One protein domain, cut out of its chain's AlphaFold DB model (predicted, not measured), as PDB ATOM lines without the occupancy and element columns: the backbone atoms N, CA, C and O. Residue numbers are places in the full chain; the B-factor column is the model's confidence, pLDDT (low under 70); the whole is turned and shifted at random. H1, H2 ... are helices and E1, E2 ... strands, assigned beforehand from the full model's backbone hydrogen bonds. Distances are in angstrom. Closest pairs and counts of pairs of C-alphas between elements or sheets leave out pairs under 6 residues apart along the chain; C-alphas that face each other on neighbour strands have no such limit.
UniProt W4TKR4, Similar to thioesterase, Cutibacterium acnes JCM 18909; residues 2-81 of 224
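What this domain is: This is residues 2 to 81 of the 224 residues of the protein "Similar to thioesterase" of Cutibacterium acnes JCM 18909 (UniProt W4TKR4). A long, twisted sheet of three long strands, E2, E3 and E4, and the short E1 has one short helix, H1, over its E2 edge. The links reach past both ends of the sheet, residues 5 to 15 at one end and the loop of residues 50 to 63 at the other, and after H1 residues 73 to 81 run crosswise to the strands. The printed part has 80 residues, with E1, E2, E3, E4 and H1 along the chain; the sheet's order is E1, E4, E3, E2, all antiparallel, and the class is mixed, helices and strands. It is loose, with a radius of gyration of the C-alphas of 15.3 A, and elongated, spanning 45 by 26 by 26 A.

Where its parts are: E1 is residues 2 to 4, 6.6 A long, from C-alpha 2 at (-16.986, -10.070, -18.823). E2 is residues 16 to 24, 24.1 A; E3 is residues 29 to 37, 26.6 A; E4 is residues 40 to 49, 27.0 A. H1 is residues 64 to 72, 12.3 A, ending at C-alpha 72 at (-29.486, -28.482, -10.567).

How they stand to each other: E2, E3 and E4 form a meander, each the antiparallel neighbour of the one before; with E1 beside E4 they make a Greek key. E1 and E4 pair through N 3 and O 44, 2.8 A. The hairpin E3 and E4 has N 33 and O 45 at 2.7 A, and the hairpin E2 and E3 has N 18 and O 34 at 2.9 A. H1 is on the sheet, over E2, at a height of 10.2 A, slantwise at 48 degrees on the local plane; its line rises 37 degrees, only just short of standing up from the sheet. The closest C-alphas of E2 and H1 are those of Cys 21 and Phe 70, 5.7 A. In H1 every O i to N i+4 pair is within hydrogen-bond range.

The domain as a whole: The C-alphas farthest apart are those of Asp 11 and Thr 56, 45.5 A. The links E1 to E2 and E4 to H1 are long; in the latter, residues 52 to 53 pair antiparallel with 58 to 59. The printed part has no cut, and no printed residue is under 70 in pLDDT.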
ATOM      1  N   TRP A   2     -18.222  -9.614 -19.492       91.88
ATOM      2  CA  TRP A   2     -16.986 -10.070 -18.823       91.88
ATOM      3  C   TRP A   2     -16.292  -8.980 -18.002       91.88
ATOM      4  O   TRP A   2     -16.010  -7.920 -18.564       91.88
ATOM      5  N   SER A   3     -15.986  -9.213 -16.726       95.12
ATOM      6  CA  SER A   3     -15.111  -8.369 -15.899       95.12
ATOM      7  C   SER A   3     -13.809  -9.111 -15.620       95.12
ATOM      8  O   SER A   3     -13.854 -10.235 -15.124       95.12
ATOM      9  N   PHE A   4     -12.673  -8.480 -15.904       94.81
ATOM     10  CA  PHE A   4     -11.345  -9.026 -15.620       94.81
ATOM     11  C   PHE A   4     -10.820  -8.364 -14.346       94.81
ATOM     12  O   PHE A   4     -10.804  -7.138 -14.252       94.81
ATOM     13  N   LEU A   5     -10.502  -9.177 -13.341       93.31
ATOM     14  CA  LEU A   5     -10.214  -8.737 -11.972       93.31
ATOM     15  C   LEU A   5      -8.717  -8.729 -11.666       93.31
ATOM     16  O   LEU A   5      -8.256  -7.899 -10.890       93.31
ATOM     17  N   ALA A   6      -7.976  -9.643 -12.285       91.00
ATOM     18  CA  ALA A   6      -6.537  -9.788 -12.139       91.00
ATOM     19  C   ALA A   6      -5.935 -10.269 -13.469       91.00
ATOM     20  O   ALA A   6      -6.646 -10.896 -14.267       91.00
ATOM     21  N   PRO A   7      -4.653  -9.970 -13.741       84.75
ATOM     22  CA  PRO A   7      -3.980 -10.478 -14.925       84.75
ATOM     23  C   PRO A   7      -3.889 -12.006 -14.885       84.75
ATOM     24  O   PRO A   7      -3.673 -12.607 -13.835       84.75
ATOM     25  N   LEU A   8      -4.029 -12.623 -16.056       86.38
ATOM     26  CA  LEU A   8      -3.751 -14.036 -16.266       86.38
ATOM     27  C   LEU A   8      -2.327 -14.174 -16.802       86.38
ATOM     28  O   LEU A   8      -2.036 -13.680 -17.893       86.38
ATOM     29  N   MET A   9      -1.459 -14.854 -16.057       83.00
ATOM     30  CA  MET A   9      -0.099 -15.144 -16.506       83.00
ATOM     31  C   MET A   9      -0.076 -16.481 -17.238       83.00
ATOM     32  O   MET A   9      -0.583 -17.484 -16.745       83.00
ATOM     33  N   VAL A  10       0.502 -16.508 -18.437       86.25
ATOM     34  CA  VAL A  10       0.633 -17.754 -19.197       86.25
ATOM     35  C   VAL A  10       1.831 -18.525 -18.653       86.25
ATOM     36  O   VAL A  10       2.972 -18.209 -18.973       86.25
ATOM     37  N   ASP A  11       1.561 -19.531 -17.827       91.94
ATOM     38  CA  ASP A  11       2.580 -20.386 -17.202       91.94
ATOM     39  C   ASP A  11       2.315 -21.891 -17.389       91.94
ATOM     40  O   ASP A  11       2.956 -22.730 -16.763       91.94
ATOM     41  N   GLY A  12       1.361 -22.239 -18.257       92.62
ATOM     42  CA  GLY A  12       0.948 -23.618 -18.524       92.62
ATOM     43  C   GLY A  12      -0.047 -24.193 -17.512       92.62
ATOM     44  O   GLY A  12      -0.627 -25.247 -17.778       92.62
ATOM     45  N   SER A  13      -0.309 -23.508 -16.397       94.25
ATOM     46  CA  SER A  13      -1.303 -23.951 -15.417       94.25
ATOM     47  C   SER A  13      -2.721 -23.687 -15.929       94.25
ATOM     48  O   SER A  13      -2.980 -22.638 -16.531       94.25
ATOM     49  N   PRO A  14      -3.673 -24.609 -15.700       93.94
ATOM     50  CA  PRO A  14      -5.024 -24.454 -16.210       93.94
ATOM     51  C   PRO A  14      -5.794 -23.362 -15.460       93.94
ATOM     52  O   PRO A  14      -5.600 -23.125 -14.267       93.94
ATOM     53  N   LEU A  15      -6.756 -22.761 -16.156       94.81
ATOM     54  CA  LEU A  15      -7.815 -21.987 -15.522       94.81
ATOM     55  C   LEU A  15      -8.855 -22.928 -14.919       94.81
ATOM     56  O   LEU A  15      -9.442 -23.750 -15.624       94.81
ATOM     57  N   ARG A  16      -9.166 -22.749 -13.635       96.31
ATOM     58  CA  ARG A  16     -10.364 -23.344 -13.040       96.31
ATOM     59  C   ARG A  16     -11.548 -22.444 -13.365       96.31
ATOM     60  O   ARG A  16     -11.547 -21.281 -12.979       96.31
ATOM     61  N   VAL A  17     -12.566 -22.967 -14.043       97.00
ATOM     62  CA  VAL A  17     -13.781 -22.212 -14.382       97.00
ATOM     63  C   VAL A  17     -14.994 -22.915 -13.797       97.00
ATOM     64  O   VAL A  17     -15.197 -24.103 -14.027       97.00
ATOM     65  N   THR A  18     -15.817 -22.178 -13.058       97.12
ATOM     66  CA  THR A  18     -17.139 -22.649 -12.631       97.12
ATOM     67  C   THR A  18     -18.211 -21.938 -13.432       97.12
ATOM     68  O   THR A  18     -18.102 -20.733 -13.671       97.12
ATOM     69  N   VAL A  19     -19.268 -22.664 -13.775       97.62
ATOM     70  CA  VAL A  19     -20.463 -22.138 -14.430       97.62
ATOM     71  C   VAL A  19     -21.689 -22.506 -13.603       97.62
ATOM     72  O   VAL A  19     -21.779 -23.616 -13.085       97.62
ATOM     73  N   GLY A  20     -22.623 -21.571 -13.477       97.88
ATOM     74  CA  GLY A  20     -23.888 -21.779 -12.786       97.88
ATOM     75  C   GLY A  20     -25.032 -21.049 -13.478       97.88
ATOM     76  O   GLY A  20     -24.819 -20.055 -14.170       97.88
ATOM     77  N   CYS A  21     -26.253 -21.540 -13.288       98.19
ATOM     78  CA  CYS A  21     -27.465 -20.910 -13.802       98.19
ATOM     79  C   CYS A  21     -28.006 -19.901 -12.782       98.19
ATOM     80  O   CYS A  21     -28.485 -20.283 -11.718       98.19
ATOM     81  N   SER A  22     -27.966 -18.610 -13.099       97.38
ATOM     82  CA  SER A  22     -28.445 -17.567 -12.183       97.38
ATOM     83  C   SER A  22     -29.869 -17.104 -12.446       97.38
ATOM     84  O   SER A  22     -30.526 -16.579 -11.544       97.38
ATOM     85  N   GLN A  23     -30.371 -17.286 -13.668       97.06
ATOM     86  CA  GLN A  23     -31.757 -16.985 -14.017       97.06
ATOM     87  C   GLN A  23     -32.274 -18.019 -15.004       97.06
ATOM     88  O   GLN A  23     -31.710 -18.166 -16.084       97.06
ATOM     89  N   LEU A  24     -33.382 -18.671 -14.666       97.44
ATOM     90  CA  LEU A  24     -34.024 -19.673 -15.510       97.44
ATOM     91  C   LEU A  24     -35.386 -19.152 -15.981       97.44
ATOM     92  O   LEU A  24     -36.266 -18.874 -15.172       97.44
ATOM     93  N   GLY A  25     -35.546 -18.983 -17.294       95.50
ATOM     94  CA  GLY A  25     -36.811 -18.622 -17.936       95.50
ATOM     95  C   GLY A  25     -37.361 -19.755 -18.806       95.50
ATOM     96  O   GLY A  25     -36.791 -20.835 -18.880       95.50
ATOM     97  N   ALA A  26     -38.462 -19.510 -19.522       94.12
ATOM     98  CA  ALA A  26     -39.095 -20.541 -20.355       94.12
ATOM     99  C   ALA A  26     -38.320 -20.883 -21.646       94.12
ATOM    100  O   ALA A  26     -38.399 -22.012 -22.125       94.12
ATOM    101  N   ALA A  27     -37.615 -19.905 -22.221       94.75
ATOM    102  CA  ALA A  27     -36.919 -20.000 -23.513       94.75
ATOM    103  C   ALA A  27     -35.516 -19.363 -23.484       94.75
ATOM    104  O   ALA A  27     -34.865 -19.220 -24.510       94.75
ATOM    105  N   ARG A  28     -35.056 -18.930 -22.306       96.69
ATOM    106  CA  ARG A  28     -33.739 -18.322 -22.102       96.69
ATOM    107  C   ARG A  28     -33.247 -18.623 -20.700       96.69
ATOM    108  O   ARG A  28     -34.054 -18.694 -19.774       96.69
ATOM    109  N   THR A  29     -31.939 -18.729 -20.548       97.31
ATOM    110  CA  THR A  29     -31.282 -18.837 -19.248       97.31
ATOM    111  C   THR A  29     -30.051 -17.940 -19.205       97.31
ATOM    112  O   THR A  29     -29.461 -17.618 -20.242       97.31
ATOM    113  N   VAL A  30     -29.697 -17.486 -18.008       97.38
ATOM    114  CA  VAL A  30     -28.496 -16.698 -17.751       97.38
ATOM    115  C   VAL A  30     -27.498 -17.582 -17.027       97.38
ATOM    116  O   VAL A  30     -27.776 -18.092 -15.941       97.38
ATOM    117  N   LEU A  31     -26.329 -17.741 -17.640       97.62
ATOM    118  CA  LEU A  31     -25.194 -18.439 -17.066       97.62
ATOM    119  C   LEU A  31     -24.200 -17.425 -16.516       97.62
ATOM    120  O   LEU A  31     -23.796 -16.492 -17.217       97.62
ATOM    121  N   ASP A  32     -23.806 -17.626 -15.267       97.69
ATOM    122  CA  ASP A  32     -22.750 -16.883 -14.600       97.69
ATOM    123  C   ASP A  32     -21.500 -17.765 -14.489       97.69
ATOM    124  O   ASP A  32     -21.558 -18.936 -14.114       97.69
ATOM    125  N   TYR A  33     -20.360 -17.173 -14.820       97.00
ATOM    126  CA  TYR A  33     -19.050 -17.797 -14.866       97.00
ATOM    127  C   TYR A  33     -18.120 -17.097 -13.883       97.00
ATOM    128  O   TYR A  33     -18.164 -15.871 -13.717       97.00
ATOM    129  N   ARG A  34     -17.236 -17.879 -13.277       96.81
ATOM    130  CA  ARG A  34     -16.121 -17.395 -12.462       96.81
ATOM    131  C   ARG A  34     -14.883 -18.196 -12.833       96.81
ATOM    132  O   ARG A  34     -14.983 -19.408 -13.019       96.81
ATOM    133  N   ALA A  35     -13.757 -17.517 -12.988       96.88
ATOM    134  CA  ALA A  35     -12.495 -18.114 -13.397       96.88
ATOM    135  C   ALA A  35     -11.404 -17.805 -12.373       96.88
ATOM    136  O   ALA A  35     -11.288 -16.665 -11.917       96.88
ATOM    137  N   TRP A  36     -10.590 -18.810 -12.060       96.62
ATOM    138  CA  TRP A  36      -9.452 -18.717 -11.157       96.62
ATOM    139  C   TRP A  36      -8.177 -19.234 -11.818       96.62
ATOM    140  O   TRP A  36      -8.210 -20.228 -12.547       96.62
ATOM    141  N   HIS A  37      -7.058 -18.588 -11.503       95.44
ATOM    142  CA  HIS A  37      -5.700 -19.033 -11.813       95.44
ATOM    143  C   HIS A  37      -4.898 -18.983 -10.513       95.44
ATOM    144  O   HIS A  37      -4.924 -17.954  -9.844       95.44
ATOM    145  N   HIS A  38      -4.270 -20.092 -10.108       93.38
ATOM    146  CA  HIS A  38      -3.569 -20.201  -8.811       93.38
ATOM    147  C   HIS A  38      -4.392 -19.690  -7.618       93.38
ATOM    148  O   HIS A  38      -3.913 -18.918  -6.794       93.38
ATOM    149  N   ASP A  39      -5.674 -20.061  -7.586       91.75
ATOM    150  CA  ASP A  39      -6.672 -19.642  -6.587       91.75
ATOM    151  C   ASP A  39      -6.985 -18.140  -6.504       91.75
ATOM    152  O   ASP A  39      -7.866 -17.727  -5.746       91.75
ATOM    153  N   VAL A  40      -6.394 -17.327  -7.379       94.88
ATOM    154  CA  VAL A  40      -6.787 -15.933  -7.592       94.88
ATOM    155  C   VAL A  40      -7.952 -15.891  -8.571       94.88
ATOM    156  O   VAL A  40      -7.871 -16.430  -9.673       94.88
ATOM    157  N   GLU A  41      -9.058 -15.246  -8.193       96.00
ATOM    158  CA  GLU A  41     -10.180 -15.030  -9.113       96.00
ATOM    159  C   GLU A  41      -9.783 -13.992 -10.173       96.00
ATOM    160  O   GLU A  41      -9.670 -12.804  -9.882       96.00
ATOM    161  N   VAL A  42      -9.576 -14.439 -11.412       96.25
ATOM    162  CA  VAL A  42      -9.068 -13.596 -12.507       96.25
ATOM    163  C   VAL A  42     -10.181 -12.978 -13.343       96.25
ATOM    164  O   VAL A  42     -10.005 -11.897 -13.903       96.25
ATOM    165  N   ALA A  43     -11.348 -13.622 -13.429       96.69
ATOM    166  CA  ALA A  43     -12.453 -13.105 -14.226       96.69
ATOM    167  C   ALA A  43     -13.825 -13.569 -13.738       96.69
ATOM    168  O   ALA A  43     -14.002 -14.672 -13.218       96.69
ATOM    169  N   ARG A  44     -14.820 -12.726 -14.004       97.00
ATOM    170  CA  ARG A  44     -16.246 -13.030 -13.887       97.00
ATOM    171  C   ARG A  44     -16.904 -12.798 -15.229       97.00
ATOM    172  O   ARG A  44     -16.566 -11.839 -15.928       97.00
ATOM    173  N   ALA A  45     -17.882 -13.620 -15.573       96.75
ATOM    174  CA  ALA A  45     -18.663 -13.405 -16.777       96.75
ATOM    175  C   ALA A  45     -20.118 -13.812 -16.622       96.75
ATOM    176  O   ALA A  45     -20.481 -14.595 -15.757       96.75
ATOM    177  N   ARG A  46     -20.942 -13.254 -17.498       96.44
ATOM    178  CA  ARG A  46     -22.352 -13.552 -17.653       96.44
ATOM    179  C   ARG A  46     -22.693 -13.654 -19.128       96.44
ATOM    180  O   ARG A  46     -22.361 -12.749 -19.909       96.44
ATOM    181  N   GLY A  47     -23.406 -14.712 -19.483       96.06
ATOM    182  CA  GLY A  47     -23.973 -14.926 -20.807       96.06
ATOM    183  C   GLY A  47     -25.455 -15.259 -20.713       96.06
ATOM    184  O   GLY A  47     -25.870 -16.005 -19.834       96.06
ATOM    185  N   THR A  48     -26.248 -14.716 -21.630       96.00
ATOM    186  CA  THR A  48     -27.617 -15.186 -21.850       96.00
ATOM    187  C   THR A  48     -27.582 -16.166 -23.004       96.00
ATOM    188  O   THR A  48     -27.083 -15.824 -24.076       96.00
ATOM    189  N   ILE A  49     -28.124 -17.358 -22.793       95.25
ATOM    190  CA  ILE A  49     -28.266 -18.371 -23.834       95.25
ATOM    191  C   ILE A  49     -29.738 -18.725 -24.014       95.25
ATOM    192  O   ILE A  49     -30.558 -18.593 -23.100       95.25
ATOM    193  N   CYS A  50     -30.073 -19.181 -25.210       94.38
ATOM    194  CA  CYS A  50     -31.372 -19.754 -25.510       94.38
ATOM    195  C   CYS A  50     -31.174 -20.976 -26.403       94.38
ATOM    196  O   CYS A  50     -30.277 -20.967 -27.250       94.38
ATOM    197  N   PRO A  51     -31.982 -22.030 -26.228       93.31
ATOM    198  CA  PRO A  51     -32.070 -23.051 -27.248       93.31
ATOM    199  C   PRO A  51     -32.696 -22.438 -28.506       93.31
ATOM    200  O   PRO A  51     -33.656 -21.666 -28.430       93.31
ATOM    201  N   PHE A  52     -32.157 -22.793 -29.664       88.44
ATOM    202  CA  PHE A  52     -32.551 -22.214 -30.941       88.44
ATOM    203  C   PHE A  52     -33.094 -23.299 -31.869       88.44
ATOM    204  O   PHE A  52     -32.537 -24.394 -31.946       88.44
ATOM    205  N   ASP A  53     -34.201 -23.004 -32.541       88.94
ATOM    206  CA  ASP A  53     -34.743 -23.812 -33.622       88.94
ATOM    207  C   ASP A  53     -34.260 -23.222 -34.949       88.94
ATOM    208  O   ASP A  53     -34.659 -22.129 -35.357       88.94
ATOM    209  N   PHE A  54     -33.371 -23.956 -35.614       79.88
ATOM    210  CA  PHE A  54     -32.769 -23.527 -36.871       79.88
ATOM    211  C   PHE A  54     -33.679 -23.726 -38.087       79.88
ATOM    212  O   PHE A  54     -33.466 -23.060 -39.093       79.88
ATOM    213  N   ALA A  55     -34.701 -24.585 -38.011       84.94
ATOM    214  CA  ALA A  55     -35.657 -24.749 -39.104       84.94
ATOM    215  C   ALA A  55     -36.591 -23.534 -39.198       84.94
ATOM    216  O   ALA A  55     -36.947 -23.101 -40.290       84.94
ATOM    217  N   THR A  56     -36.967 -22.968 -38.047       87.38
ATOM    218  CA  THR A  56     -37.848 -21.790 -37.974       87.38
ATOM    219  C   THR A  56     -37.105 -20.470 -37.758       87.38
ATOM    220  O   THR A  56     -37.721 -19.406 -37.840       87.38
ATOM    221  N   GLY A  57     -35.799 -20.519 -37.480       83.44
ATOM    222  CA  GLY A  57     -34.965 -19.340 -37.249       83.44
ATOM    223  C   GLY A  57     -35.313 -18.590 -35.961       83.44
ATOM    224  O   GLY A  57     -35.213 -17.362 -35.920       83.44
ATOM    225  N   ARG A  58     -35.790 -19.288 -34.921       88.56
ATOM    226  CA  ARG A  58     -36.316 -18.661 -33.697       88.56
ATOM    227  C   ARG A  58     -35.842 -19.367 -32.424       88.56
ATOM    228  O   ARG A  58     -35.681 -20.586 -32.418       88.56
ATOM    229  N   PRO A  59     -35.685 -18.641 -31.301       92.81
ATOM    230  CA  PRO A  59     -35.530 -19.272 -29.996       92.81
ATOM    231  C   PRO A  59     -36.720 -20.185 -29.685       92.81
ATOM    232  O   PRO A  59     -37.874 -19.796 -29.884       92.81
ATOM    233  N   ARG A  60     -36.449 -21.378 -29.152       95.56
ATOM    234  CA  ARG A  60     -37.486 -22.320 -28.707       95.56
ATOM    235  C   ARG A  60     -37.598 -22.349 -27.186       95.56
ATOM    236  O   ARG A  60     -36.761 -21.811 -26.464       95.56
ATOM    237  N   ARG A  61     -38.637 -23.005 -26.667       97.06
ATOM    238  CA  ARG A  61     -38.727 -23.278 -25.226       97.06
ATOM    239  C   ARG A  61     -37.685 -24.320 -24.820       97.06
ATOM    240  O   ARG A  61     -37.351 -25.214 -25.600       97.06
ATOM    241  N   LEU A  62     -37.213 -24.204 -23.583       97.12
ATOM    242  CA  LEU A  62     -36.434 -25.254 -22.934       97.12
ATOM    243  C   LEU A  62     -37.302 -26.511 -22.791       97.12
ATOM    244  O   LEU A  62     -38.507 -26.404 -22.529       97.12
ATOM    245  N   THR A  63     -36.707 -27.686 -22.950       97.31
ATOM    246  CA  THR A  63     -37.342 -28.960 -22.587       97.31
ATOM    247  C   THR A  63     -37.336 -29.137 -21.067       97.31
ATOM    248  O   THR A  63     -36.647 -28.404 -20.353       97.31
ATOM    249  N   ASP A  64     -38.094 -30.103 -20.547       97.38
ATOM    250  CA  ASP A  64     -38.064 -30.412 -19.110       97.38
ATOM    251  C   ASP A  64     -36.693 -30.924 -18.658       97.38
ATOM    252  O   ASP A  64     -36.209 -30.524 -17.603       97.38
ATOM    253  N   GLY A  65     -36.016 -31.720 -19.495       97.44
ATOM    254  CA  GLY A  65     -34.652 -32.180 -19.223       97.44
ATOM    255  C   GLY A  65     -33.638 -31.032 -19.170       97.44
ATOM    256  O   GLY A  65     -32.834 -30.965 -18.244       97.44
ATOM    257  N   GLU A  66     -33.707 -30.087 -20.115       97.44
ATOM    258  CA  GLU A  66     -32.846 -28.894 -20.106       97.44
ATOM    259  C   GLU A  66     -33.126 -28.009 -18.886       97.44
ATOM    260  O   GLU A  66     -32.191 -27.534 -18.243       97.44
ATOM    261  N   ARG A  67     -34.405 -27.806 -18.542       97.69
ATOM    262  CA  ARG A  67     -34.793 -27.068 -17.332       97.69
ATOM    263  C   ARG A  67     -34.208 -27.712 -16.081       97.69
ATOM    264  O   ARG A  67     -33.515 -27.017 -15.348       97.69
ATOM    265  N   GLY A  68     -34.429 -29.012 -15.879       97.69
ATOM    266  CA  GLY A  68     -33.918 -29.732 -14.712       97.69
ATOM    267  C   GLY A  68     -32.390 -29.680 -14.605       97.69
ATOM    268  O   GLY A  68     -31.856 -29.512 -13.510       97.69
ATOM    269  N   ALA A  69     -31.678 -29.735 -15.737       97.25
ATOM    270  CA  ALA A  69     -30.224 -29.583 -15.768       97.25
ATOM    271  C   ALA A  69     -29.759 -28.177 -15.347       97.25
ATOM    272  O   ALA A  69     -28.798 -28.051 -14.596       97.25
ATOM    273  N   PHE A  70     -30.433 -27.112 -15.790       97.94
ATOM    274  CA  PHE A  70     -30.100 -25.755 -15.342       97.94
ATOM    275  C   PHE A  70     -30.480 -25.512 -13.879       97.94
ATOM    276  O   PHE A  70     -29.778 -24.795 -13.166       97.94
ATOM    277  N   GLU A  71     -31.570 -26.118 -13.420       97.19
ATOM    278  CA  GLU A  71     -32.050 -25.996 -12.046       97.19
ATOM    279  C   GLU A  71     -31.091 -26.658 -11.044       97.19
ATOM    280  O   GLU A  71     -30.839 -26.095  -9.978       97.19
ATOM    281  N   SER A  72     -30.469 -27.785 -11.412       97.81
ATOM    282  CA  SER A  72     -29.486 -28.482 -10.567       97.81
ATOM    283  C   SER A  72     -28.156 -27.735 -10.401       97.81
ATOM    284  O   SER A  72     -27.433 -27.980  -9.439       97.81
ATOM    285  N   MET A  73     -27.844 -26.790 -11.293       97.31
ATOM    286  CA  MET A  73     -26.639 -25.950 -11.244       97.31
ATOM    287  C   MET A  73     -26.942 -24.491 -10.864       97.31
ATOM    288  O   MET A  73     -26.214 -23.572 -11.258       97.31
ATOM    289  N   LYS A  74     -28.045 -24.249 -10.147       97.75
ATOM    290  CA  LYS A  74     -28.480 -22.902  -9.773       97.75
ATOM    291  C   LYS A  74     -27.464 -22.201  -8.867       97.75
ATOM    292  O   LYS A  74     -26.968 -22.775  -7.903       97.75
ATOM    293  N   VAL A  75     -27.203 -20.928  -9.153       97.38
ATOM    294  CA  VAL A  75     -26.331 -20.052  -8.356       97.38
ATOM    295  C   VAL A  75     -26.995 -18.699  -8.124       97.38
ATOM    296  O   VAL A  75     -27.944 -18.330  -8.817       97.38
ATOM    297  N   GLU A  76     -26.491 -17.933  -7.161       95.00
ATOM    298  CA  GLU A  76     -26.923 -16.549  -6.988       95.00
ATOM    299  C   GLU A  76     -26.504 -15.675  -8.174       95.00
ATOM    300  O   GLU A  76     -25.394 -15.772  -8.705       95.00
ATOM    301  N   SER A  77     -27.406 -14.781  -8.579       90.19
ATOM    302  CA  SER A  77     -27.112 -13.797  -9.614       90.19
ATOM    303  C   SER A  77     -26.085 -12.788  -9.118       90.19
ATOM    304  O   SER A  77     -26.331 -12.033  -8.181       90.19
ATOM    305  N   GLN A  78     -24.986 -12.673  -9.856       86.81
ATOM    306  CA  GLN A  78     -24.015 -11.603  -9.661       86.81
ATOM    307  C   GLN A  78     -24.619 -10.226  -9.998       86.81
ATOM    308  O   GLN A  78     -25.470 -10.095 -10.887       86.81
ATOM    309  N   GLN A  79     -24.171  -9.183  -9.296       87.75
ATOM    310  CA  GLN A  79     -24.524  -7.798  -9.611       87.75
ATOM    311  C   GLN A  79     -23.560  -7.216 -10.643       87.75
ATOM    312  O   GLN A  79     -22.349  -7.413 -10.564       87.75
ATOM    313  N   TRP A  80     -24.102  -6.447 -11.585       89.62
ATOM    314  CA  TRP A  80     -23.331  -5.871 -12.679       89.62
ATOM    315  C   TRP A  80     -23.670  -4.399 -12.861       89.62
ATOM    316  O   TRP A  80     -24.836  -4.037 -13.013       89.62
ATOM    317  N   LYS A  81     -22.639  -3.554 -12.901       89.12
ATOM    318  CA  LYS A  81     -22.802  -2.158 -13.307       89.12
ATOM    319  C   LYS A  81     -22.995  -2.115 -14.827       89.12
ATOM    320  O   LYS A  81     -22.129  -2.633 -15.544       89.12
TER     321      LYS A  81